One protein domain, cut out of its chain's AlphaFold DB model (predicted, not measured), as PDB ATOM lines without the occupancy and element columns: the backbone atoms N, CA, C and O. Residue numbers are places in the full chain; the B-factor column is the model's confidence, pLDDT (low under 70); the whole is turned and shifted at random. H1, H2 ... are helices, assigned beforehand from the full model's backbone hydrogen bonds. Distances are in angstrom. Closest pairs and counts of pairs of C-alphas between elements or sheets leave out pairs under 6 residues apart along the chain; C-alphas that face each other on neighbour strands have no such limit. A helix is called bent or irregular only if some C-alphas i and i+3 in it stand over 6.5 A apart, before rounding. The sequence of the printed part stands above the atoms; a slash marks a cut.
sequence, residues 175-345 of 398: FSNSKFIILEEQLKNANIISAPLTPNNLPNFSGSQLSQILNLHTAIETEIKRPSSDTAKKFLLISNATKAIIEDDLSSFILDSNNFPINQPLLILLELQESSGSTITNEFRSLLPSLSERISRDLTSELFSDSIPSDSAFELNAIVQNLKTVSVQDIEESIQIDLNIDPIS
ATOM      1  N   PHE A 175     142.231 -42.832  -7.991       94.44
ATOM      2  CA  PHE A 175     141.463 -42.268  -6.871       94.44
ATOM      3  C   PHE A 175     141.310 -40.752  -6.981       94.44
ATOM      4  O   PHE A 175     140.201 -40.224  -6.914       94.44
ATOM      5  N   SER A 176     142.415 -40.031  -7.181       94.94
ATOM      6  CA  SER A 176     142.367 -38.576  -7.347       94.94
ATOM      7  C   SER A 176     141.510 -38.165  -8.550       94.94
ATOM      8  O   SER A 176     140.744 -37.206  -8.447       94.94
ATOM      9  N   ASN A 177     141.563 -38.946  -9.636       96.81
ATOM     10  CA  ASN A 177     140.759 -38.721 -10.827       96.81
ATOM     11  C   ASN A 177     139.276 -38.979 -10.563       96.81
ATOM     12  O   ASN A 177     138.456 -38.149 -10.931       96.81
ATOM     13  N   SER A 178     138.926 -40.061  -9.865       96.88
ATOM     14  CA  SER A 178     137.542 -40.364  -9.488       96.88
ATOM     15  C   SER A 178     136.912 -39.253  -8.659       96.88
ATOM     16  O   SER A 178     135.797 -38.833  -8.962       96.88
ATOM     17  N   LYS A 179     137.636 -38.702  -7.670       95.56
ATOM     18  CA  LYS A 179     137.163 -37.522  -6.918       95.56
ATOM     19  C   LYS A 179     136.889 -36.343  -7.849       95.56
ATOM     20  O   LYS A 179     135.886 -35.652  -7.695       95.56
ATOM     21  N   PHE A 180     137.775 -36.125  -8.816       97.00
ATOM     22  CA  PHE A 180     137.649 -35.030  -9.769       97.00
ATOM     23  C   PHE A 180     136.473 -35.222 -10.738       97.00
ATOM     24  O   PHE A 180     135.776 -34.260 -11.031       97.00
ATOM     25  N   ILE A 181     136.217 -36.446 -11.207       97.75
ATOM     26  CA  ILE A 181     135.073 -36.765 -12.078       97.75
ATOM     27  C   ILE A 181     133.746 -36.562 -11.341       97.75
ATOM     28  O   ILE A 181     132.844 -35.931 -11.886       97.75
ATOM     29  N   ILE A 182     133.646 -37.023 -10.088       96.81
ATOM     30  CA  ILE A 182     132.465 -36.771  -9.248       96.81
ATOM     31  C   ILE A 182     132.264 -35.260  -9.068       96.81
ATOM     32  O   ILE A 182     131.155 -34.760  -9.218       96.81
ATOM     33  N   LEU A 183     133.340 -34.509  -8.805       96.75
ATOM     34  CA  LEU A 183     133.267 -33.051  -8.716       96.75
ATOM     35  C   LEU A 183     132.750 -32.429 -10.020       96.75
ATOM     36  O   LEU A 183     131.852 -31.598  -9.968       96.75
ATOM     37  N   GLU A 184     133.278 -32.817 -11.181       95.94
ATOM     38  CA  GLU A 184     132.844 -32.271 -12.474       95.94
ATOM     39  C   GLU A 184     131.359 -32.507 -12.758       95.94
ATOM     40  O   GLU A 184     130.693 -31.598 -13.252       95.94
ATOM     41  N   GLU A 185     130.823 -33.676 -12.412       94.88
ATOM     42  CA  GLU A 185     129.391 -33.954 -12.547       94.88
ATOM     43  C   GLU A 185     128.552 -33.019 -11.665       94.88
ATOM     44  O   GLU A 185     127.631 -32.363 -12.155       94.88
ATOM     45  N   GLN A 186     128.941 -32.823 -10.404       94.25
ATOM     46  CA  GLN A 186     128.266 -31.876  -9.508       94.25
ATOM     47  C   GLN A 186     128.362 -30.425 -10.011       94.25
ATOM     48  O   GLN A 186     127.395 -29.662  -9.942       94.25
ATOM     49  N   LEU A 187     129.506 -30.029 -10.580       95.12
ATOM     50  CA  LEU A 187     129.673 -28.710 -11.195       95.12
ATOM     51  C   LEU A 187     128.811 -28.539 -12.449       95.12
ATOM     52  O   LEU A 187     128.306 -27.439 -12.692       95.12
ATOM     53  N   LYS A 188     128.633 -29.599 -13.240       94.25
ATOM     54  CA  LYS A 188     127.760 -29.600 -14.415       94.25
ATOM     55  C   LYS A 188     126.292 -29.484 -14.002       94.25
ATOM     56  O   LYS A 188     125.593 -28.623 -14.533       94.25
ATOM     57  N   ASN A 189     125.853 -30.240 -12.994       91.69
ATOM     58  CA  ASN A 189     124.497 -30.148 -12.434       91.69
ATOM     59  C   ASN A 189     124.209 -28.755 -11.849       91.69
ATOM     60  O   ASN A 189     123.114 -28.214 -12.005       91.69
ATOM     61  N   ALA A 190     125.221 -28.124 -11.248       91.94
ATOM     62  CA  ALA A 190     125.155 -26.747 -10.763       91.94
ATOM     63  C   ALA A 190     125.263 -25.677 -11.873       91.94
ATOM     64  O   ALA A 190     125.235 -24.484 -11.569       91.94
ATOM     65  N   ASN A 191     125.380 -26.068 -13.149       93.56
ATOM     66  CA  ASN A 191     125.594 -25.182 -14.302       93.56
ATOM     67  C   ASN A 191     126.836 -24.275 -14.177       93.56
ATOM     68  O   ASN A 191     126.873 -23.172 -14.722       93.56
ATOM     69  N   ILE A 192     127.861 -24.725 -13.448       94.69
ATOM     70  CA  ILE A 192     129.138 -24.013 -13.310       94.69
ATOM     71  C   ILE A 192     130.041 -24.311 -14.509       94.69
ATOM     72  O   ILE A 192     130.749 -23.426 -14.991       94.69
ATOM     73  N   ILE A 193     130.005 -25.551 -15.000       95.44
ATOM     74  CA  ILE A 193     130.755 -26.002 -16.173       95.44
ATOM     75  C   ILE A 193     129.793 -26.651 -17.170       95.44
ATOM     76  O   ILE A 193     128.770 -27.205 -16.782       95.44
ATOM     77  N   SER A 194     130.124 -26.607 -18.459       92.44
ATOM     78  CA  SER A 194     129.338 -27.264 -19.518       92.44
ATOM     79  C   SER A 194     130.037 -28.479 -20.134       92.44
ATOM     80  O   SER A 194     129.451 -29.178 -20.955       92.44
ATOM     81  N   ALA A 195     131.306 -28.701 -19.791       92.81
ATOM     82  CA  ALA A 195     132.149 -29.767 -20.317       92.81
ATOM     83  C   ALA A 195     133.287 -30.068 -19.324       92.81
ATOM     84  O   ALA A 195     133.591 -29.203 -18.494       92.81
ATOM     85  N   PRO A 196     133.946 -31.238 -19.424       94.75
ATOM     86  CA  PRO A 196     135.092 -31.568 -18.583       94.75
ATOM     87  C   PRO A 196     136.190 -30.495 -18.631       94.75
ATOM     88  O   PRO A 196     136.526 -29.957 -19.695       94.75
ATOM     89  N   LEU A 197     136.785 -30.218 -17.474       95.56
ATOM     90  CA  LEU A 197     137.833 -29.227 -17.286       95.56
ATOM     91  C   LEU A 197     139.167 -29.750 -17.805       95.56
ATOM     92  O   LEU A 197     139.757 -30.697 -17.287       95.56
ATOM     93  N   THR A 198     139.695 -29.099 -18.827       95.50
ATOM     94  CA  THR A 198     141.042 -29.368 -19.338       95.50
ATOM     95  C   THR A 198     141.820 -28.061 -19.364       95.50
ATOM     96  O   THR A 198     141.195 -27.000 -19.367       95.50
ATOM     97  N   PRO A 199     143.160 -28.098 -19.442       94.94
ATOM     98  CA  PRO A 199     143.963 -26.887 -19.606       94.94
ATOM     99  C   PRO A 199     143.484 -25.944 -20.725       94.94
ATOM    100  O   PRO A 199     143.696 -24.740 -20.643       94.94
ATOM    101  N   ASN A 200     142.822 -26.488 -21.753       91.19
ATOM    102  CA  ASN A 200     142.345 -25.752 -22.924       91.19
ATOM    103  C   ASN A 200     140.844 -25.409 -22.868       91.19
ATOM    104  O   ASN A 200     140.320 -24.830 -23.816       91.19
ATOM    105  N   ASN A 201     140.142 -25.798 -21.802       90.75
ATOM    106  CA  ASN A 201     138.691 -25.661 -21.665       90.75
ATOM    107  C   ASN A 201     138.317 -25.215 -20.245       90.75
ATOM    108  O   ASN A 201     137.596 -25.912 -19.532       90.75
ATOM    109  N   LEU A 202     138.863 -24.077 -19.813       93.31
ATOM    110  CA  LEU A 202     138.536 -23.479 -18.522       93.31
ATOM    111  C   LEU A 202     137.510 -22.355 -18.693       93.31
ATOM    112  O   LEU A 202     137.758 -21.416 -19.454       93.31
ATOM    113  N   PRO A 203     136.374 -22.418 -17.982       92.75
ATOM    114  CA  PRO A 203     135.478 -21.282 -17.831       92.75
ATOM    115  C   PRO A 203     136.138 -20.126 -17.069       92.75
ATOM    116  O   PRO A 203     137.055 -20.319 -16.274       92.75
ATOM    117  N   ASN A 204     135.594 -18.922 -17.237       91.31
ATOM    118  CA  ASN A 204     135.953 -17.779 -16.398       91.31
ATOM    119  C   ASN A 204     135.217 -17.872 -15.055       91.31
ATOM    120  O   ASN A 204     134.115 -17.337 -14.916       91.31
ATOM    121  N   PHE A 205     135.808 -18.561 -14.079       94.81
ATOM    122  CA  PHE A 205     135.199 -18.715 -12.758       94.81
ATOM    123  C   PHE A 205     135.168 -17.396 -11.975       94.81
ATOM    124  O   PHE A 205     136.149 -16.654 -11.912       94.81
ATOM    125  N   SER A 206     134.044 -17.122 -11.319       94.00
ATOM    126  CA  SER A 206     133.924 -16.053 -10.330       94.00
ATOM    127  C   SER A 206     134.432 -16.502  -8.954       94.00
ATOM    128  O   SER A 206     134.512 -17.695  -8.654       94.00
ATOM    129  N   GLY A 207     134.707 -15.544  -8.063       91.44
ATOM    130  CA  GLY A 207     135.108 -15.857  -6.686       91.44
ATOM    131  C   GLY A 207     134.084 -16.720  -5.933       91.44
ATOM    132  O   GLY A 207     134.475 -17.646  -5.229       91.44
ATOM    133  N   SER A 208     132.781 -16.481  -6.130       93.25
ATOM    134  CA  SER A 208     131.730 -17.297  -5.507       93.25
ATOM    135  C   SER A 208     131.686 -18.718  -6.068       93.25
ATOM    136  O   SER A 208     131.457 -19.660  -5.313       93.25
ATOM    137  N   GLN A 209     131.945 -18.893  -7.370       96.31
ATOM    138  CA  GLN A 209     132.033 -20.217  -7.988       96.31
ATOM    139  C   GLN A 209     133.232 -21.003  -7.453       96.31
ATOM    140  O   GLN A 209     133.081 -22.180  -7.149       96.31
ATOM    141  N   LEU A 210     134.391 -20.367  -7.254       95.94
ATOM    142  CA  LEU A 210     135.552 -21.022  -6.635       95.94
ATOM    143  C   LEU A 210     135.264 -21.473  -5.197       95.94
ATOM    144  O   LEU A 210     135.598 -22.596  -4.828       95.94
ATOM    145  N   SER A 211     134.591 -20.644  -4.393       94.00
ATOM    146  CA  SER A 211     134.153 -21.053  -3.051       94.00
ATOM    147  C   SER A 211     133.188 -22.240  -3.098       94.00
ATOM    148  O   SER A 211     133.326 -23.175  -2.312       94.00
ATOM    149  N   GLN A 212     132.248 -22.241  -4.045       95.00
ATOM    150  CA  GLN A 212     131.320 -23.354  -4.230       95.00
ATOM    151  C   GLN A 212     132.037 -24.642  -4.663       95.00
ATOM    152  O   GLN A 212     131.749 -25.699  -4.108       95.00
ATOM    153  N   ILE A 213     132.998 -24.561  -5.592       96.38
ATOM    154  CA  ILE A 213     133.824 -25.702  -6.023       96.38
ATOM    155  C   ILE A 213     134.560 -26.310  -4.825       96.38
ATOM    156  O   ILE A 213     134.544 -27.528  -4.649       96.38
ATOM    157  N   LEU A 214     135.170 -25.475  -3.980       95.06
ATOM    158  CA  LEU A 214     135.880 -25.943  -2.791       95.06
ATOM    159  C   LEU A 214     134.935 -26.644  -1.802       95.06
ATOM    160  O   LEU A 214     135.265 -27.719  -1.306       95.06
ATOM    161  N   ASN A 215     133.751 -26.075  -1.558       94.50
ATOM    162  CA  ASN A 215     132.756 -26.673  -0.666       94.50
ATOM    163  C   ASN A 215     132.257 -28.029  -1.191       94.50
ATOM    164  O   ASN A 215     132.163 -28.982  -0.419       94.50
ATOM    165  N   LEU A 216     131.981 -28.132  -2.496       95.44
ATOM    166  CA  LEU A 216     131.591 -29.393  -3.137       95.44
ATOM    167  C   LEU A 216     132.703 -30.438  -3.028       95.44
ATOM    168  O   LEU A 216     132.434 -31.575  -2.652       95.44
ATOM    169  N   HIS A 217     133.956 -30.050  -3.281       94.31
ATOM    170  CA  HIS A 217     135.104 -30.940  -3.114       94.31
ATOM    171  C   HIS A 217     135.189 -31.492  -1.680       94.31
ATOM    172  O   HIS A 217     135.312 -32.701  -1.490       94.31
ATOM    173  N   THR A 218     135.061 -30.639  -0.659       92.62
ATOM    174  CA  THR A 218     135.076 -31.070   0.751       92.62
ATOM    175  C   THR A 218     133.888 -31.971   1.113       92.62
ATOM    176  O   THR A 218     134.054 -32.936   1.866       92.62
ATOM    177  N   ALA A 219     132.697 -31.698   0.575       92.69
ATOM    178  CA  ALA A 219     131.526 -32.554   0.771       92.69
ATOM    179  C   ALA A 219     131.743 -33.951   0.162       92.69
ATOM    180  O   ALA A 219     131.510 -34.954   0.833       92.69
ATOM    181  N   ILE A 220     132.286 -34.024  -1.059       93.88
ATOM    182  CA  ILE A 220     132.643 -35.287  -1.724       93.88
ATOM    183  C   ILE A 220     133.647 -36.077  -0.881       93.88
ATOM    184  O   ILE A 220     133.445 -37.265  -0.635       93.88
ATOM    185  N   GLU A 221     134.707 -35.427  -0.392       91.75
ATOM    186  CA  GLU A 221     135.690 -36.086   0.473       91.75
ATOM    187  C   GLU A 221     135.060 -36.626   1.760       91.75
ATOM    188  O   GLU A 221     135.420 -37.715   2.201       91.75
ATOM    189  N   THR A 222     134.085 -35.917   2.329       90.50
ATOM    190  CA  THR A 222     133.343 -36.364   3.515       90.50
ATOM    191  C   THR A 222     132.474 -37.590   3.224       90.50
ATOM    192  O   THR A 222     132.462 -38.527   4.024       90.50
ATOM    193  N   GLU A 223     131.774 -37.624   2.089       91.06
ATOM    194  CA  GLU A 223     130.932 -38.769   1.724       91.06
ATOM    195  C   GLU A 223     131.754 -40.010   1.360       91.06
ATOM    196  O   GLU A 223     131.371 -41.119   1.734       91.06
ATOM    197  N   ILE A 224     132.920 -39.855   0.722       90.50
ATOM    198  CA  ILE A 224     133.823 -40.980   0.408       90.50
ATOM    199  C   ILE A 224     134.291 -41.704   1.678       90.50
ATOM    200  O   ILE A 224     134.465 -42.923   1.666       90.50
ATOM    201  N   LYS A 225     134.451 -40.988   2.800       87.50
ATOM    202  CA  LYS A 225     134.811 -41.596   4.094       87.50
ATOM    203  C   LYS A 225     133.730 -42.557   4.624       87.50
ATOM    204  O   LYS A 225     134.016 -43.354   5.520       87.50
ATOM    205  N   ARG A 226     132.499 -42.503   4.096       85.06
ATOM    206  CA  ARG A 226     131.367 -43.358   4.486       85.06
ATOM    207  C   ARG A 226     131.170 -44.464   3.440       85.06
ATOM    208  O   ARG A 226     130.572 -44.195   2.407       85.06
ATOM    209  N   PRO A 227     131.593 -45.717   3.686       75.38
ATOM    210  CA  PRO A 227     131.567 -46.777   2.666       75.38
ATOM    211  C   PRO A 227     130.162 -47.129   2.159       75.38
ATOM    212  O   PRO A 227     130.010 -47.596   1.037       75.38
ATOM    213  N   SER A 228     129.126 -46.903   2.972       79.44
ATOM    214  CA  SER A 228     127.737 -47.122   2.569       79.44
ATOM    215  C   SER A 228     127.166 -45.998   1.701       79.44
ATOM    216  O   SER A 228     126.046 -46.152   1.223       79.44
ATOM    217  N   SER A 229     127.869 -44.868   1.545       87.88
ATOM    218  CA  SER A 229     127.391 -43.760   0.720       87.88
ATOM    219  C   SER A 229     127.468 -44.127  -0.757       87.88
ATOM    220  O   SER A 229     128.393 -44.810  -1.210       87.88
ATOM    221  N   ASP A 230     126.511 -43.628  -1.530       88.56
ATOM    222  CA  ASP A 230     126.504 -43.846  -2.974       88.56
ATOM    223  C   ASP A 230     127.721 -43.186  -3.631       88.56
ATOM    224  O   ASP A 230     128.319 -43.762  -4.536       88.56
ATOM    225  N   THR A 231     128.185 -42.056  -3.087       91.50
ATOM    226  CA  THR A 231     129.434 -41.397  -3.491       91.50
ATOM    227  C   THR A 231     130.649 -42.309  -3.322       91.50
ATOM    228  O   THR A 231     131.488 -42.359  -4.217       91.50
ATOM    229  N   ALA A 232     130.765 -43.054  -2.216       91.12
ATOM    230  CA  ALA A 232     131.880 -43.978  -2.003       91.12
ATOM    231  C   ALA A 232     131.841 -45.157  -2.988       91.12
ATOM    232  O   ALA A 232     132.871 -45.523  -3.562       91.12
ATOM    233  N   LYS A 233     130.653 -45.716  -3.246       91.88
ATOM    234  CA  LYS A 233     130.474 -46.791  -4.236       91.88
ATOM    235  C   LYS A 233     130.809 -46.306  -5.647       91.88
ATOM    236  O   LYS A 233     131.564 -46.964  -6.363       91.88
ATOM    237  N   LYS A 234     130.323 -45.119  -6.022       92.94
ATOM    238  CA  LYS A 234     130.594 -44.496  -7.321       92.94
ATOM    239  C   LYS A 234     132.070 -44.126  -7.477       92.94
ATOM    240  O   LYS A 234     132.664 -44.380  -8.517       92.94
ATOM    241  N   PHE A 235     132.708 -43.635  -6.420       95.06
ATOM    242  CA  PHE A 235     134.152 -43.405  -6.376       95.06
ATOM    243  C   PHE A 235     134.951 -44.675  -6.697       95.06
ATOM    244  O   PHE A 235     135.892 -44.624  -7.494       95.06
ATOM    245  N   LEU A 236     134.567 -45.826  -6.137       95.06
ATOM    246  CA  LEU A 236     135.199 -47.105  -6.467       95.06
ATOM    247  C   LEU A 236     134.873 -47.545  -7.898       95.06
ATOM    248  O   LEU A 236     135.780 -47.981  -8.603       95.06
ATOM    249  N   LEU A 237     133.632 -47.385  -8.365       95.38
ATOM    250  CA  LEU A 237     133.241 -47.674  -9.748       95.38
ATOM    251  C   LEU A 237     134.101 -46.902 -10.762       95.38
ATOM    252  O   LEU A 237     134.695 -47.509 -11.652       95.38
ATOM    253  N   ILE A 238     134.207 -45.578 -10.608       96.69
ATOM    254  CA  ILE A 238     135.005 -44.716 -11.492       96.69
ATOM    255  C   ILE A 238     136.494 -45.056 -11.383       96.69
ATOM    256  O   ILE A 238     137.200 -45.033 -12.391       96.69
ATOM    257  N   SER A 239     136.975 -45.456 -10.202       96.19
ATOM    258  CA  SER A 239     138.372 -45.877 -10.029       96.19
ATOM    259  C   SER A 239     138.662 -47.167 -10.802       96.19
ATOM    260  O   SER A 239     139.649 -47.236 -11.532       96.19
ATOM    261  N   ASN A 240     137.765 -48.157 -10.713       95.88
ATOM    262  CA  ASN A 240     137.840 -49.391 -11.498       95.88
ATOM    263  C   ASN A 240     137.782 -49.103 -13.006       95.88
ATOM    264  O   ASN A 240     138.583 -49.647 -13.762       95.88
ATOM    265  N   ALA A 241     136.873 -48.228 -13.445       96.81
ATOM    266  CA  ALA A 241     136.739 -47.855 -14.850       96.81
ATOM    267  C   ALA A 241     137.973 -47.106 -15.375       96.81
ATOM    268  O   ALA A 241     138.453 -47.412 -16.461       96.81
ATOM    269  N   THR A 242     138.541 -46.182 -14.592       97.12
ATOM    270  CA  THR A 242     139.774 -45.463 -14.958       97.12
ATOM    271  C   THR A 242     140.917 -46.453 -15.197       97.12
ATOM    272  O   THR A 242     141.567 -46.411 -16.245       97.12
ATOM    273  N   LYS A 243     141.084 -47.417 -14.282       94.12
ATOM    274  CA  LYS A 243     142.089 -48.477 -14.402       94.12
ATOM    275  C   LYS A 243     141.838 -49.364 -15.623       94.12
ATOM    276  O   LYS A 243     142.770 -49.660 -16.360       94.12
ATOM    277  N   ALA A 244     140.582 -49.721 -15.894       95.06
ATOM    278  CA  ALA A 244     140.208 -50.520 -17.060       95.06
ATOM    279  C   ALA A 244     140.478 -49.799 -18.397       95.06
ATOM    280  O   ALA A 244     140.950 -50.427 -19.344       95.06
ATOM    281  N   ILE A 245     140.252 -48.480 -18.473       96.31
ATOM    282  CA  ILE A 245     140.607 -47.668 -19.650       96.31
ATOM    283  C   ILE A 245     142.116 -47.722 -19.899       96.31
ATOM    284  O   ILE A 245     142.561 -47.936 -21.026       96.31
ATOM    285  N   ILE A 246     142.915 -47.490 -18.858       95.19
ATOM    286  CA  ILE A 246     144.363 -47.315 -18.997       95.19
ATOM    287  C   ILE A 246     145.070 -48.662 -19.170       95.19
ATOM    288  O   ILE A 246     145.868 -48.840 -20.093       95.19
ATOM    289  N   GLU A 247     144.766 -49.634 -18.319       92.62
ATOM    290  CA  GLU A 247     145.473 -50.913 -18.264       92.62
ATOM    291  C   GLU A 247     144.874 -51.948 -19.216       92.62
ATOM    292  O   GLU A 247     145.623 -52.614 -19.929       92.62
ATOM    293  N   ASP A 248     143.546 -52.017 -19.324       92.06
ATOM    294  CA  ASP A 248     142.845 -53.130 -19.985       92.06
ATOM    295  C   ASP A 248     142.222 -52.765 -21.353       92.06
ATOM    296  O   ASP A 248     141.612 -53.615 -21.993       92.06
ATOM    297  N   ASP A 249     142.392 -51.524 -21.828       93.31
ATOM    298  CA  ASP A 249     141.816 -51.005 -23.087       93.31
ATOM    299  C   ASP A 249     140.276 -51.037 -23.170       93.31
ATOM    300  O   ASP A 249     139.690 -51.023 -24.257       93.31
ATOM    301  N   LEU A 250     139.592 -51.022 -22.025       93.62
ATOM    302  CA  LEU A 250     138.133 -51.020 -21.998       93.62
ATOM    303  C   LEU A 250     137.578 -49.591 -22.042       93.62
ATOM    304  O   LEU A 250     137.926 -48.753 -21.217       93.62
ATOM    305  N   SER A 251     136.677 -49.316 -22.988       91.38
ATOM    306  CA  SER A 251     136.047 -47.991 -23.168       91.38
ATOM    307  C   SER A 251     134.519 -48.002 -23.116       91.38
ATOM    308  O   SER A 251     133.907 -46.941 -23.179       91.38
ATOM    309  N   SER A 252     133.899 -49.177 -22.961       90.06
ATOM    310  CA  SER A 252     132.444 -49.325 -22.872       90.06
ATOM    311  C   SER A 252     132.047 -49.993 -21.559       90.06
ATOM    312  O   SER A 252     132.282 -51.184 -21.333       90.06
ATOM    313  N   PHE A 253     131.432 -49.205 -20.680       91.69
ATOM    314  CA  PHE A 253     131.041 -49.640 -19.338       91.69
ATOM    315  C   PHE A 253     129.536 -49.854 -19.191       91.69
ATOM    316  O   PHE A 253     129.118 -50.581 -18.294       91.69
ATOM    317  N   ILE A 254     128.725 -49.268 -20.077       89.06
ATOM    318  CA  ILE A 254     127.257 -49.287 -20.021       89.06
ATOM    319  C   ILE A 254     126.698 -49.827 -21.339       89.06
ATOM    320  O   ILE A 254     127.136 -49.418 -22.411       89.06
ATOM    321  N   LEU A 255     125.727 -50.741 -21.252       81.31
ATOM    322  CA  LEU A 255     125.232 -51.535 -22.385       81.31
ATOM    323  C   LEU A 255     124.655 -50.692 -23.536       81.31
ATOM    324  O   LEU A 255     124.873 -51.035 -24.693       81.31
ATOM    325  N   ASP A 256     123.989 -49.581 -23.217       80.38
ATOM    326  CA  ASP A 256     123.332 -48.683 -24.181       80.38
ATOM    327  C   ASP A 256     123.939 -47.265 -24.162       80.38
ATOM    328  O   ASP A 256     123.248 -46.271 -24.386       80.38
ATOM    329  N   SER A 257     125.233 -47.161 -23.837       82.31
ATOM    330  CA  SER A 257     125.944 -45.876 -23.765       82.31
ATOM    331  C   SER A 257     126.255 -45.264 -25.125       82.31
ATOM    332  O   SER A 257     126.195 -45.904 -26.180       82.31
ATOM    333  N   ASN A 258     126.651 -43.995 -25.087       80.94
ATOM    334  CA  ASN A 258     127.352 -43.384 -26.196       80.94
ATOM    335  C   ASN A 258     128.674 -44.128 -26.440       80.94
ATOM    336  O   ASN A 258     129.498 -44.297 -25.546       80.94
ATOM    337  N   ASN A 259     128.913 -44.538 -27.685       84.06
ATOM    338  CA  ASN A 259     130.169 -45.177 -28.081       84.06
ATOM    339  C   ASN A 259     131.298 -44.141 -28.194       84.06
ATOM    340  O   ASN A 259     131.703 -43.758 -29.296       84.06
ATOM    341  N   PHE A 260     131.795 -43.668 -27.055       90.50
ATOM    342  CA  PHE A 260     132.981 -42.827 -27.008       90.50
ATOM    343  C   PHE A 260     134.238 -43.657 -27.306       90.50
ATOM    344  O   PHE A 260     134.400 -44.761 -26.785       90.50
ATOM    345  N   PRO A 261     135.164 -43.149 -28.135       93.62
ATOM    346  CA  PRO A 261     136.440 -43.812 -28.346       93.62
ATOM    347  C   PRO A 261     137.287 -43.762 -27.067       93.62
ATOM    348  O   PRO A 261     137.221 -42.805 -26.298       93.62
ATOM    349  N   ILE A 262     138.160 -44.753 -26.879       94.19
ATOM    350  CA  ILE A 262     139.016 -44.870 -25.685       94.19
ATOM    351  C   ILE A 262     139.920 -43.651 -25.425       94.19
ATOM    352  O   ILE A 262     140.311 -43.388 -24.293       94.19
ATOM    353  N   ASN A 263     140.225 -42.862 -26.461       94.38
ATOM    354  CA  ASN A 263     140.975 -41.611 -26.349       94.38
ATOM    355  C   ASN A 263     140.115 -40.401 -25.920       94.38
ATOM    356  O   ASN A 263     140.568 -39.255 -25.968       94.38
ATOM    357  N   GLN A 264     138.874 -40.645 -25.491       95.38
ATOM    358  CA  GLN A 264     137.987 -39.686 -24.834       95.38
ATOM    359  C   GLN A 264     137.603 -40.165 -23.419       95.38
ATOM    360  O   GLN A 264     136.420 -40.184 -23.069       95.38
ATOM    361  N   PRO A 265     138.585 -40.510 -22.563       96.31
ATOM    362  CA  PRO A 265     138.337 -41.127 -21.256       96.31
ATOM    363  C   PRO A 265     137.477 -40.253 -20.337       96.31
ATOM    364  O   PRO A 265     136.679 -40.755 -19.559       96.31
ATOM    365  N   LEU A 266     137.594 -38.930 -20.452       96.31
ATOM    366  CA  LEU A 266     136.847 -37.986 -19.623       96.31
ATOM    367  C   LEU A 266     135.342 -38.036 -19.887       96.31
ATOM    368  O   LEU A 266     134.562 -37.918 -18.952       96.31
ATOM    369  N   LEU A 267     134.942 -38.216 -21.150       94.62
ATOM    370  CA  LEU A 267     133.531 -38.333 -21.518       94.62
ATOM    371  C   LEU A 267     132.972 -39.690 -21.096       94.62
ATOM    372  O   LEU A 267     131.886 -39.734 -20.533       94.62
ATOM    373  N   ILE A 268     133.752 -40.760 -21.278       95.50
ATOM    374  CA  ILE A 268     133.395 -42.114 -20.833       95.50
ATOM    375  C   ILE A 268     133.144 -42.145 -19.318       95.50
ATOM    376  O   ILE A 268     132.120 -42.641 -18.855       95.50
ATOM    377  N   LEU A 269     134.079 -41.607 -18.529       96.44
ATOM    378  CA  LEU A 269     133.978 -41.621 -17.069       96.44
ATOM    379  C   LEU A 269     132.874 -40.692 -16.558       96.44
ATOM    380  O   LEU A 269     132.205 -41.034 -15.585       96.44
ATOM    381  N   LEU A 270     132.661 -39.544 -17.208       94.00
ATOM    382  CA  LEU A 270     131.575 -38.637 -16.850       94.00
ATOM    383  C   LEU A 270     130.202 -39.244 -17.179       94.00
ATOM    384  O   LEU A 270     129.293 -39.151 -16.366       94.00
ATOM    385  N   GLU A 271     130.059 -39.935 -18.313       92.44
ATOM    386  CA  GLU A 271     128.839 -40.686 -18.625       92.44
ATOM    387  C   GLU A 271     128.580 -41.775 -17.580       92.44
ATOM    388  O   GLU A 271     127.466 -41.893 -17.074       92.44
ATOM    389  N   LEU A 272     129.611 -42.530 -17.188       92.94
ATOM    390  CA  LEU A 272     129.488 -43.539 -16.136       92.94
ATOM    391  C   LEU A 272     129.061 -42.931 -14.790       92.94
ATOM    392  O   LEU A 272     128.255 -43.528 -14.070       92.94
ATOM    393  N   GLN A 273     129.575 -41.744 -14.467       92.19
ATOM    394  CA  GLN A 273     129.208 -40.982 -13.276       92.19
ATOM    395  C   GLN A 273     127.739 -40.532 -13.318       92.19
ATOM    396  O   GLN A 273     127.016 -40.769 -12.356       92.19
ATOM    397  N   GLU A 274     127.294 -39.957 -14.435       89.06
ATOM    398  CA  GLU A 274     125.931 -39.433 -14.642       89.06
ATOM    399  C   GLU A 274     124.869 -40.530 -14.791       89.06
ATOM    400  O   GLU A 274     123.667 -40.278 -14.705       89.06
ATOM    401  N   SER A 275     125.299 -41.763 -15.043       83.44
ATOM    402  CA  SER A 275     124.380 -42.858 -15.316       83.44
ATOM    403  C   SER A 275     123.657 -43.318 -14.058       83.44
ATOM    404  O   SER A 275     124.267 -43.882 -13.144       83.44
ATOM    405  N   SER A 276     122.339 -43.117 -14.083       82.06
ATOM    406  CA  SER A 276     121.362 -43.627 -13.124       82.06
ATOM    407  C   SER A 276     120.357 -44.545 -13.835       82.06
ATOM    408  O   SER A 276     119.950 -44.288 -14.971       82.06
ATOM    409  N   GLY A 277     119.996 -45.663 -13.205       79.94
ATOM    410  CA  GLY A 277     119.093 -46.687 -13.748       79.94
ATOM    411  C   GLY A 277     119.643 -47.492 -14.936       79.94
ATOM    412  O   GLY A 277     118.878 -48.190 -15.601       79.94
ATOM    413  N   SER A 278     120.943 -47.401 -15.226       85.50
ATOM    414  CA  SER A 278     121.571 -48.054 -16.385       85.50
ATOM    415  C   SER A 278     122.141 -49.439 -16.058       85.50
ATOM    416  O   SER A 278     122.338 -49.797 -14.898       85.50
ATOM    417  N   THR A 279     122.425 -50.237 -17.094       86.19
ATOM    418  CA  THR A 279     123.022 -51.576 -16.948       86.19
ATOM    419  C   THR A 279     124.469 -51.580 -17.426       86.19
ATOM    420  O   THR A 279     124.757 -51.133 -18.536       86.19
ATOM    421  N   ILE A 280     125.377 -52.124 -16.612       89.12
ATOM    422  CA  ILE A 280     126.773 -52.315 -17.020       89.12
ATOM    423  C   ILE A 280     126.925 -53.369 -18.111       89.12
ATOM    424  O   ILE A 280     126.182 -54.352 -18.149       89.12
ATOM    425  N   THR A 281     127.932 -53.200 -18.965       90.69
ATOM    426  CA  THR A 281     128.292 -54.210 -19.965       90.69
ATOM    427  C   THR A 281     128.722 -55.516 -19.293       90.69
ATOM    428  O   THR A 281     129.331 -55.524 -18.221       90.69
ATOM    429  N   ASN A 282     128.435 -56.650 -19.942       90.88
ATOM    430  CA  ASN A 282     128.884 -57.962 -19.461       90.88
ATOM    431  C   ASN A 282     130.414 -58.062 -19.408       90.88
ATOM    432  O   ASN A 282     130.955 -58.716 -18.520       90.88
ATOM    433  N   GLU A 283     131.100 -57.404 -20.342       93.25
ATOM    434  CA  GLU A 283     132.558 -57.348 -20.375       93.25
ATOM    435  C   GLU A 283     133.103 -56.653 -19.126       93.25
ATOM    436  O   GLU A 283     133.874 -57.263 -18.384       93.25
ATOM    437  N   PHE A 284     132.622 -55.445 -18.809       93.69
ATOM    438  CA  PHE A 284     133.054 -54.752 -17.599       93.69
ATOM    439  C   PHE A 284     132.696 -55.529 -16.333       93.69
ATOM    440  O   PHE A 284     133.555 -55.748 -15.481       93.69
ATOM    441  N   ARG A 285     131.457 -56.032 -16.252       91.75
ATOM    442  CA  ARG A 285     130.974 -56.889 -15.159       91.75
ATOM    443  C   ARG A 285     131.905 -58.071 -14.896       91.75
ATOM    444  O   ARG A 285     132.198 -58.384 -13.748       91.75
ATOM    445  N   SER A 286     132.394 -58.716 -15.956       92.50
ATOM    446  CA  SER A 286     133.301 -59.861 -15.839       92.50
ATOM    447  C   SER A 286     134.684 -59.489 -15.290       92.50
ATOM    448  O   SER A 286     135.308 -60.300 -14.607       92.50
ATOM    449  N   LEU A 287     135.144 -58.258 -15.538       93.25
ATOM    450  CA  LEU A 287     136.437 -57.749 -15.078       93.25
ATOM    451  C   LEU A 287     136.378 -57.135 -13.676       93.25
ATOM    452  O   LEU A 287     137.395 -57.150 -12.976       93.25
ATOM    453  N   LEU A 288     135.214 -56.627 -13.257       91.75
ATOM    454  CA  LEU A 288     135.014 -55.913 -11.991       91.75
ATOM    455  C   LEU A 288     135.600 -56.622 -10.759       91.75
ATOM    456  O   LEU A 288     136.237 -55.927  -9.966       91.75
ATOM    457  N   PRO A 289     135.472 -57.955 -10.571       92.56
ATOM    458  CA  PRO A 289     136.101 -58.630  -9.435       92.56
ATOM    459  C   PRO A 289     137.625 -58.456  -9.415       92.56
ATOM    460  O   PRO A 289     138.192 -58.023  -8.413       92.56
ATOM    461  N   SER A 290     138.286 -58.703 -10.551       92.69
ATOM    462  CA  SER A 290     139.746 -58.575 -10.672       92.69
ATOM    463  C   SER A 290     140.224 -57.124 -10.550       92.69
ATOM    464  O   SER A 290     141.277 -56.850  -9.972       92.69
ATOM    465  N   LEU A 291     139.452 -56.169 -11.076       92.50
ATOM    466  CA  LEU A 291     139.724 -54.742 -10.932       92.50
ATOM    467  C   LEU A 291     139.581 -54.313  -9.466       92.50
ATOM    468  O   LEU A 291     140.476 -53.654  -8.941       92.50
ATOM    469  N   SER A 292     138.538 -54.775  -8.773       92.12
ATOM    470  CA  SER A 292     138.277 -54.429  -7.369       92.12
ATOM    471  C   SER A 292     139.366 -54.965  -6.439       92.12
ATOM    472  O   SER A 292     139.764 -54.287  -5.489       92.12
ATOM    473  N   GLU A 293     139.919 -56.143  -6.735       90.31
ATOM    474  CA  GLU A 293     141.104 -56.665  -6.049       90.31
ATOM    475  C   GLU A 293     142.343 -55.790  -6.289       90.31
ATOM    476  O   GLU A 293     143.081 -55.491  -5.346       90.31
ATOM    477  N   ARG A 294     142.573 -55.331  -7.531       90.06
ATOM    478  CA  ARG A 294     143.672 -54.403  -7.856       90.06
ATOM    479  C   ARG A 294     143.519 -53.079  -7.102       90.06
ATOM    480  O   ARG A 294     144.441 -52.708  -6.380       90.06
ATOM    481  N   ILE A 295     142.345 -52.455  -7.169       91.00
ATOM    482  CA  ILE A 295     142.000 -51.230  -6.430       91.00
ATOM    483  C   ILE A 295     142.194 -51.421  -4.919       91.00
ATOM    484  O   ILE A 295     142.779 -50.573  -4.247       91.00
ATOM    485  N   SER A 296     141.783 -52.567  -4.371       88.44
ATOM    486  CA  SER A 296     141.957 -52.877  -2.947       88.44
ATOM    487  C   SER A 296     143.423 -52.990  -2.521       88.44
ATOM    488  O   SER A 296     143.752 -52.678  -1.371       88.44
ATOM    489  N   ARG A 297     144.317 -53.441  -3.410       88.00
ATOM    490  CA  ARG A 297     145.767 -53.415  -3.156       88.00
ATOM    491  C   ARG A 297     146.302 -51.988  -3.212       88.00
ATOM    492  O   ARG A 297     147.052 -51.603  -2.311       88.00
ATOM    493  N   ASP A 298     145.871 -51.213  -4.202       89.06
ATOM    494  CA  ASP A 298     146.307 -49.829  -4.396       89.06
ATOM    495  C   ASP A 298     145.907 -48.948  -3.203       89.06
ATOM    496  O   ASP A 298     146.747 -48.204  -2.706       89.06
ATOM    497  N   LEU A 299     144.713 -49.137  -2.620       85.81
ATOM    498  CA  LEU A 299     144.277 -48.456  -1.385       85.81
ATOM    499  C   LEU A 299     145.273 -48.570  -0.216       85.81
ATOM    500  O   LEU A 299     145.322 -47.694   0.645       85.81
ATOM    501  N   THR A 300     146.042 -49.660  -0.148       82.19
ATOM    502  CA  THR A 300     147.027 -49.907   0.920       82.19
ATOM    503  C   THR A 300     148.463 -49.549   0.551       82.19
ATOM    504  O   THR A 300     149.357 -49.706   1.379       82.19
ATOM    505  N   SER A 301     148.707 -49.092  -0.674       84.56
ATOM    506  CA  SER A 301     150.043 -48.738  -1.144       84.56
ATOM    507  C   SER A 301     150.369 -47.277  -0.827       84.56
ATOM    508  O   SER A 301     149.552 -46.378  -1.029       84.56
ATOM    509  N   GLU A 302     151.602 -47.017  -0.382       78.19
ATOM    510  CA  GLU A 302     152.113 -45.662  -0.101       78.19
ATOM    511  C   GLU A 302     152.093 -44.742  -1.338       78.19
ATOM    512  O   GLU A 302     152.080 -43.511  -1.231       78.19
ATOM    513  N   LEU A 303     152.048 -45.331  -2.537       77.00
ATOM    514  CA  LEU A 303     151.920 -44.586  -3.788       77.00
ATOM    515  C   LEU A 303     150.547 -43.909  -3.929       77.00
ATOM    516  O   LEU A 303     150.446 -42.890  -4.607       77.00
ATOM    517  N   PHE A 304     149.512 -44.425  -3.260       79.81
ATOM    518  CA  PHE A 304     148.120 -43.997  -3.439       79.81
ATOM    519  C   PHE A 304     147.443 -43.527  -2.155       79.81
ATOM    520  O   PHE A 304     146.459 -42.793  -2.226       79.81
ATOM    521  N   SER A 305     147.957 -43.931  -0.994       70.50
ATOM    522  CA  SER A 305     147.342 -43.685   0.313       70.50
ATOM    523  C   SER A 305     147.031 -42.208   0.580       70.50
ATOM    524  O   SER A 305     146.000 -41.891   1.162       70.50
ATOM    525  N   ASP A 306     147.865 -41.294   0.082       74.00
ATOM    526  CA  ASP A 306     147.675 -39.843   0.221       74.00
ATOM    527  C   ASP A 306     146.552 -39.260  -0.656       74.00
ATOM    528  O   ASP A 306     146.156 -38.110  -0.479       74.00
ATOM    529  N   SER A 307     146.039 -40.024  -1.624       78.44
ATOM    530  CA  SER A 307     144.910 -39.616  -2.475       78.44
ATOM    531  C   SER A 307     143.548 -39.928  -1.849       78.44
ATOM    532  O   SER A 307     142.526 -39.408  -2.311       78.44
ATOM    533  N   ILE A 308     143.533 -40.729  -0.780       80.00
ATOM    534  CA  ILE A 308     142.345 -41.030   0.020       80.00
ATOM    535  C   ILE A 308     142.145 -39.907   1.045       80.00
ATOM    536  O   ILE A 308     143.101 -39.537   1.729       80.00
ATOM    537  N   PRO A 309     140.934 -39.327   1.149       74.75
ATOM    538  CA  PRO A 309     140.696 -38.185   2.024       74.75
ATOM    539  C   PRO A 309     140.889 -38.591   3.481       74.75
ATOM    540  O   PRO A 309     140.072 -39.323   4.028       74.75
ATOM    541  N   SER A 310     141.959 -38.128   4.121       75.81
ATOM    542  CA  SER A 310     142.213 -38.412   5.528       75.81
ATOM    543  C   SER A 310     143.034 -37.326   6.212       75.81
ATOM    544  O   SER A 310     144.008 -36.811   5.665       75.81
ATOM    545  N   ASP A 311     142.662 -37.050   7.457       74.00
ATOM    546  CA  ASP A 311     143.288 -36.091   8.355       74.00
ATOM    547  C   ASP A 311     144.367 -36.751   9.239       74.00
ATOM    548  O   ASP A 311     145.167 -36.063   9.876       74.00
ATOM    549  N   SER A 312     144.436 -38.093   9.292       76.06
ATOM    550  CA  SER A 312     145.436 -38.827  10.082       76.06
ATOM    551  C   SER A 312     145.689 -40.251   9.578       76.06
ATOM    552  O   SER A 312     144.814 -40.894   9.017       76.06
ATOM    553  N   ALA A 313     146.861 -40.820   9.873       75.06
ATOM    554  CA  ALA A 313     147.159 -42.212   9.508       75.06
ATOM    555  C   ALA A 313     146.172 -43.233  10.119       75.06
ATOM    556  O   ALA A 313     145.890 -44.267   9.516       75.06
ATOM    557  N   PHE A 314     145.633 -42.946  11.309       76.62
ATOM    558  CA  PHE A 314     144.627 -43.796  11.949       76.62
ATOM    559  C   PHE A 314     143.305 -43.786  11.174       76.62
ATOM    560  O   PHE A 314     142.746 -44.841  10.884       76.62
ATOM    561  N   GLU A 315     142.830 -42.596  10.808       79.19
ATOM    562  CA  GLU A 315     141.605 -42.438  10.029       79.19
ATOM    563  C   GLU A 315     141.760 -43.039   8.625       79.19
ATOM    564  O   GLU A 315     140.873 -43.761   8.179       79.19
ATOM    565  N   LEU A 316     142.910 -42.839   7.974       80.31
ATOM    566  CA  LEU A 316     143.226 -43.440   6.679       80.31
ATOM    567  C   LEU A 316     143.060 -44.962   6.719       80.31
ATOM    568  O   LEU A 316     142.398 -45.530   5.854       80.31
ATOM    569  N   ASN A 317     143.612 -45.622   7.740       80.25
ATOM    570  CA  ASN A 317     143.458 -47.065   7.899       80.25
ATOM    571  C   ASN A 317     141.986 -47.463   8.047       80.25
ATOM    572  O   ASN A 317     141.557 -48.422   7.412       80.25
ATOM    573  N   ALA A 318     141.203 -46.727   8.839       78.88
ATOM    574  CA  ALA A 318     139.777 -47.000   9.002       78.88
ATOM    575  C   ALA A 318     139.011 -46.846   7.677       78.88
ATOM    576  O   ALA A 318     138.247 -47.736   7.309       78.88
ATOM    577  N   ILE A 319     139.259 -45.769   6.927       79.69
ATOM    578  CA  ILE A 319     138.634 -45.519   5.620       79.69
ATOM    579  C   ILE A 319     139.016 -46.613   4.625       79.69
ATOM    580  O   ILE A 319     138.151 -47.152   3.945       79.69
ATOM    581  N   VAL A 320     140.293 -46.990   4.562       83.12
ATOM    582  CA  VAL A 320     140.767 -48.051   3.667       83.12
ATOM    583  C   VAL A 320     140.110 -49.390   3.999       83.12
ATOM    584  O   VAL A 320     139.661 -50.079   3.086       83.12
ATOM    585  N   GLN A 321     140.017 -49.766   5.278       82.06
ATOM    586  CA  GLN A 321     139.328 -51.002   5.667       82.06
ATOM    587  C   GLN A 321     137.844 -50.957   5.303       82.06
ATOM    588  O   GLN A 321     137.314 -51.929   4.781       82.06
ATOM    589  N   ASN A 322     137.202 -49.811   5.508       81.62
ATOM    590  CA  ASN A 322     135.806 -49.581   5.162       81.62
ATOM    591  C   ASN A 322     135.547 -49.667   3.650       81.62
ATOM    592  O   ASN A 322     134.614 -50.332   3.219       81.62
ATOM    593  N   LEU A 323     136.383 -49.043   2.819       83.19
ATOM    594  CA  LEU A 323     136.242 -49.115   1.361       83.19
ATOM    595  C   LEU A 323     136.437 -50.544   0.839       83.19
ATOM    596  O   LEU A 323     135.790 -50.933  -0.127       83.19
ATOM    597  N   LYS A 324     137.262 -51.356   1.510       84.44
ATOM    598  CA  LYS A 324     137.425 -52.784   1.191       84.44
ATOM    599  C   LYS A 324     136.198 -53.637   1.513       84.44
ATOM    600  O   LYS A 324     136.129 -54.762   1.025       84.44
ATOM    601  N   THR A 325     135.247 -53.155   2.321       83.25
ATOM    602  CA  THR A 325     133.996 -53.894   2.570       83.25
ATOM    603  C   THR A 325     132.931 -53.640   1.509       83.25
ATOM    604  O   THR A 325     131.920 -54.335   1.520       83.25
ATOM    605  N   VAL A 326     133.123 -52.663   0.615       84.75
ATOM    606  CA  VAL A 326     132.211 -52.417  -0.509       84.75
ATOM    607  C   VAL A 326     132.352 -53.565  -1.508       84.75
ATOM    608  O   VAL A 326     133.430 -53.795  -2.057       84.75
ATOM    609  N   SER A 327     131.275 -54.319  -1.717       87.50
ATOM    610  CA  SER A 327     131.291 -55.488  -2.595       87.50
ATOM    611  C   SER A 327     131.196 -55.099  -4.073       87.50
ATOM    612  O   SER A 327     130.789 -53.992  -4.420       87.50
ATOM    613  N   VAL A 328     131.513 -56.040  -4.971       86.31
ATOM    614  CA  VAL A 328     131.265 -55.856  -6.412       86.31
ATOM    615  C   VAL A 328     129.789 -55.542  -6.662       86.31
ATOM    616  O   VAL A 328     129.493 -54.631  -7.422       86.31
ATOM    617  N   GLN A 329     128.873 -56.219  -5.965       88.38
ATOM    618  CA  GLN A 329     127.438 -55.963  -6.086       88.38
ATOM    619  C   GLN A 329     127.078 -54.519  -5.696       88.38
ATOM    620  O   GLN A 329     126.354 -53.858  -6.434       88.38
ATOM    621  N   ASP A 330     127.641 -53.996  -4.600       86.94
ATOM    622  CA  ASP A 330     127.431 -52.598  -4.191       86.94
ATOM    623  C   ASP A 330     127.940 -51.607  -5.252       86.94
ATOM    624  O   ASP A 330     127.314 -50.576  -5.506       86.94
ATOM    625  N   ILE A 331     129.081 -51.913  -5.878       85.44
ATOM    626  CA  ILE A 331     129.667 -51.102  -6.955       85.44
ATOM    627  C   ILE A 331     128.742 -51.092  -8.175       85.44
ATOM    628  O   ILE A 331     128.496 -50.028  -8.742       85.44
ATOM    629  N   GLU A 332     128.196 -52.241  -8.570       84.38
ATOM    630  CA  GLU A 332     127.253 -52.328  -9.690       84.38
ATOM    631  C   GLU A 332     125.949 -51.567  -9.416       84.38
ATOM    632  O   GLU A 332     125.455 -50.839 -10.279       84.38
ATOM    633  N   GLU A 333     125.410 -51.700  -8.202       86.19
ATOM    634  CA  GLU A 333     124.178 -51.031  -7.776       86.19
ATOM    635  C   GLU A 333     124.321 -49.504  -7.721       86.19
ATOM    636  O   GLU A 333     123.325 -48.794  -7.834       86.19
ATOM    637  N   SER A 334     125.543 -48.965  -7.650       84.38
ATOM    638  CA  SER A 334     125.775 -47.510  -7.676       84.38
ATOM    639  C   SER A 334     125.366 -46.824  -8.987       84.38
ATOM    640  O   SER A 334     125.250 -45.603  -9.041       84.38
ATOM    641  N   ILE A 335     125.135 -47.582 -10.063       81.75
ATOM    642  CA  ILE A 335     124.596 -47.060 -11.331       81.75
ATOM    643  C   ILE A 335     123.063 -47.012 -11.302       81.75
ATOM    644  O   ILE A 335     122.441 -46.462 -12.200       81.75
ATOM    645  N   GLN A 336     122.423 -47.557 -10.269       71.19
ATOM    646  CA  GLN A 336     120.967 -47.555 -10.114       71.19
ATOM    647  C   GLN A 336     120.460 -46.412  -9.223       71.19
ATOM    648  O   GLN A 336     119.252 -46.296  -9.027       71.19
ATOM    649  N   ILE A 337     121.360 -45.582  -8.686       61.78
ATOM    650  CA  ILE A 337     121.050 -44.577  -7.667       61.78
ATOM    651  C   ILE A 337     121.363 -43.175  -8.197       61.78
ATOM    652  O   ILE A 337     122.372 -42.967  -8.868       61.78
ATOM    653  N   ASP A 338     120.479 -42.222  -7.901       58.66
ATOM    654  CA  ASP A 338     120.653 -40.805  -8.229       58.66
ATOM    655  C   ASP A 338     121.455 -40.101  -7.120       58.66
ATOM    656  O   ASP A 338     121.087 -40.159  -5.943       58.66
ATOM    657  N   LEU A 339     122.577 -39.472  -7.478       58.81
ATOM    658  CA  LEU A 339     123.487 -38.830  -6.527       58.81
ATOM    659  C   LEU A 339     123.041 -37.393  -6.258       58.81
ATOM    660  O   LEU A 339     123.444 -36.468  -6.961       58.81
ATOM    661  N   ASN A 340     122.263 -37.180  -5.196       56.12
ATOM    662  CA  ASN A 340     121.962 -35.829  -4.727       56.12
ATOM    663  C   ASN A 340     122.822 -35.487  -3.501       56.12
ATOM    664  O   ASN A 340     122.471 -35.814  -2.367       56.12
ATOM    665  N   ILE A 341     123.971 -34.846  -3.730       58.69
ATOM    666  CA  ILE A 341     124.757 -34.238  -2.654       58.69
ATOM    667  C   ILE A 341     124.197 -32.831  -2.454       58.69
ATOM    668  O   ILE A 341     124.501 -31.924  -3.228       58.69
ATOM    669  N   ASP A 342     123.367 -32.643  -1.426       47.44
ATOM    670  CA  ASP A 342     122.876 -31.307  -1.091       47.44
ATOM    671  C   ASP A 342     124.082 -30.388  -0.820       47.44
ATOM    672  O   ASP A 342     124.918 -30.699   0.041       47.44
ATOM    673  N   PRO A 343     124.222 -29.252  -1.532       45.38
ATOM    674  CA  PRO A 343     125.282 -28.309  -1.236       45.38
ATOM    675  C   PRO A 343     125.072 -27.815   0.192       45.38
ATOM    676  O   PRO A 343     124.018 -27.262   0.509       45.38
ATOM    677  N   ILE A 344     126.073 -28.018   1.054       40.62
ATOM    678  CA  ILE A 344     126.076 -27.494   2.421       40.62
ATOM    679  C   ILE A 344     125.784 -25.996   2.316       40.62
ATOM    680  O   ILE A 344     126.615 -25.228   1.820       40.62
ATOM    681  N   SER A 345     124.580 -25.583   2.727       37.22
ATOM    682  CA  SER A 345     124.237 -24.173   2.804       37.22
ATOM    683  C   SER A 345     125.231 -23.550   3.766       37.22
ATOM    684  O   SER A 345     125.316 -23.979   4.917       37.22
TER     685      SER A 345
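AT A GLANCE: This is residues 175 to 345 of the 398 residues of an uncharacterized protein of Candidatus Cloacimonetes bacterium (UniProt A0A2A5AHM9). Crossed helices gather into a compact cluster round H3, with H1, H4, H5 and H7 packing on it; H2 crosses H1 and meets H3 with its last residues, 220 to 224. H6 has its centre farthest from the middle and touches no helix, and long loops pass round the outside of the cluster. The printed part has 171 residues, with seven named helices in the order H1 to H7 and no named strand: the class is all helix. The whole is compact, with a radius of gyration of the C-alphas of 15.6 A and spans of 44 by 43 by 28 A.

HOW THE PARTS SIT: H1, residues 175 to 189, touches H2, residues 207 to 224, at a steep tilt of 53 degrees, opposite ways; the closest C-alphas, of Leu 183 and His 217, are 6.3 A apart. H3, residues 230 to 248, is the hub and touches five helices. Its closest C-alpha to H1 is that of Ile 238, 5.4 A from that of Ser 178, at a steep tilt of 61 degrees. H2 is about perpendicular to it at 90 degrees, with the C-alphas of Ile 224 and Ala 232 closest at 4.3 A. H4, residues 265 to 274, forms a helical hairpin with H3 at a shallow tilt of 26 degrees; the closest C-alphas, of Ile 238 and Leu 269, are 6.5 A apart. H4 also touches H1, with the C-alphas of Ile 181 and Leu 270 closest at 6.2 A. H5, residues 282 to 298, touches H3 about perpendicular at 80 degrees, with the C-alphas of Asn 240 and Leu 291 closest at 5.7 A. H6, residues 313 to 323, is near H5; it is close to H3 but not clearly touching, with the C-alphas of Ala 232 and Leu 323 closest at 7.5 A. H7, residues 328 to 333, touches H3, with the C-alphas of Lys 233 and Ile 331 closest at 5.2 A. H5 and H7 only just touch, with 3 pairs of C-alphas within 8 A, the closest those of Pro 289 and Val 328 at 6.3 A. H1 and H5, for instance, are apart. Every O i to N i+4 pair is within hydrogen-bond range in H1, H2, H3, H4, H6 and H7, and 11 of 13 are in H5.

IN THESE COORDINATES: H1 begins at C-alpha 175 (141.463, -42.268, -6.871) and is 21.6 A long. H2 is 26.1 A long, H3 25.3 A and H5 24.4 A. H5 is irregular: C-alphas 286 and 289 are 7.1 A apart, and it has a kink of 43 degrees near residue 290. H7 ends at C-alpha 333 (124.178, -51.031, -7.776).

THE WHOLE: The two C-alphas farthest apart, of Gly 207 and Ser 286, are 45.0 A apart. The printed part has no cut. The links H1 to H2, H3 to H4 and H5 to H6 are long. The mean pLDDT of the printed part is 87.5, and residues 337 to 345 are under 70.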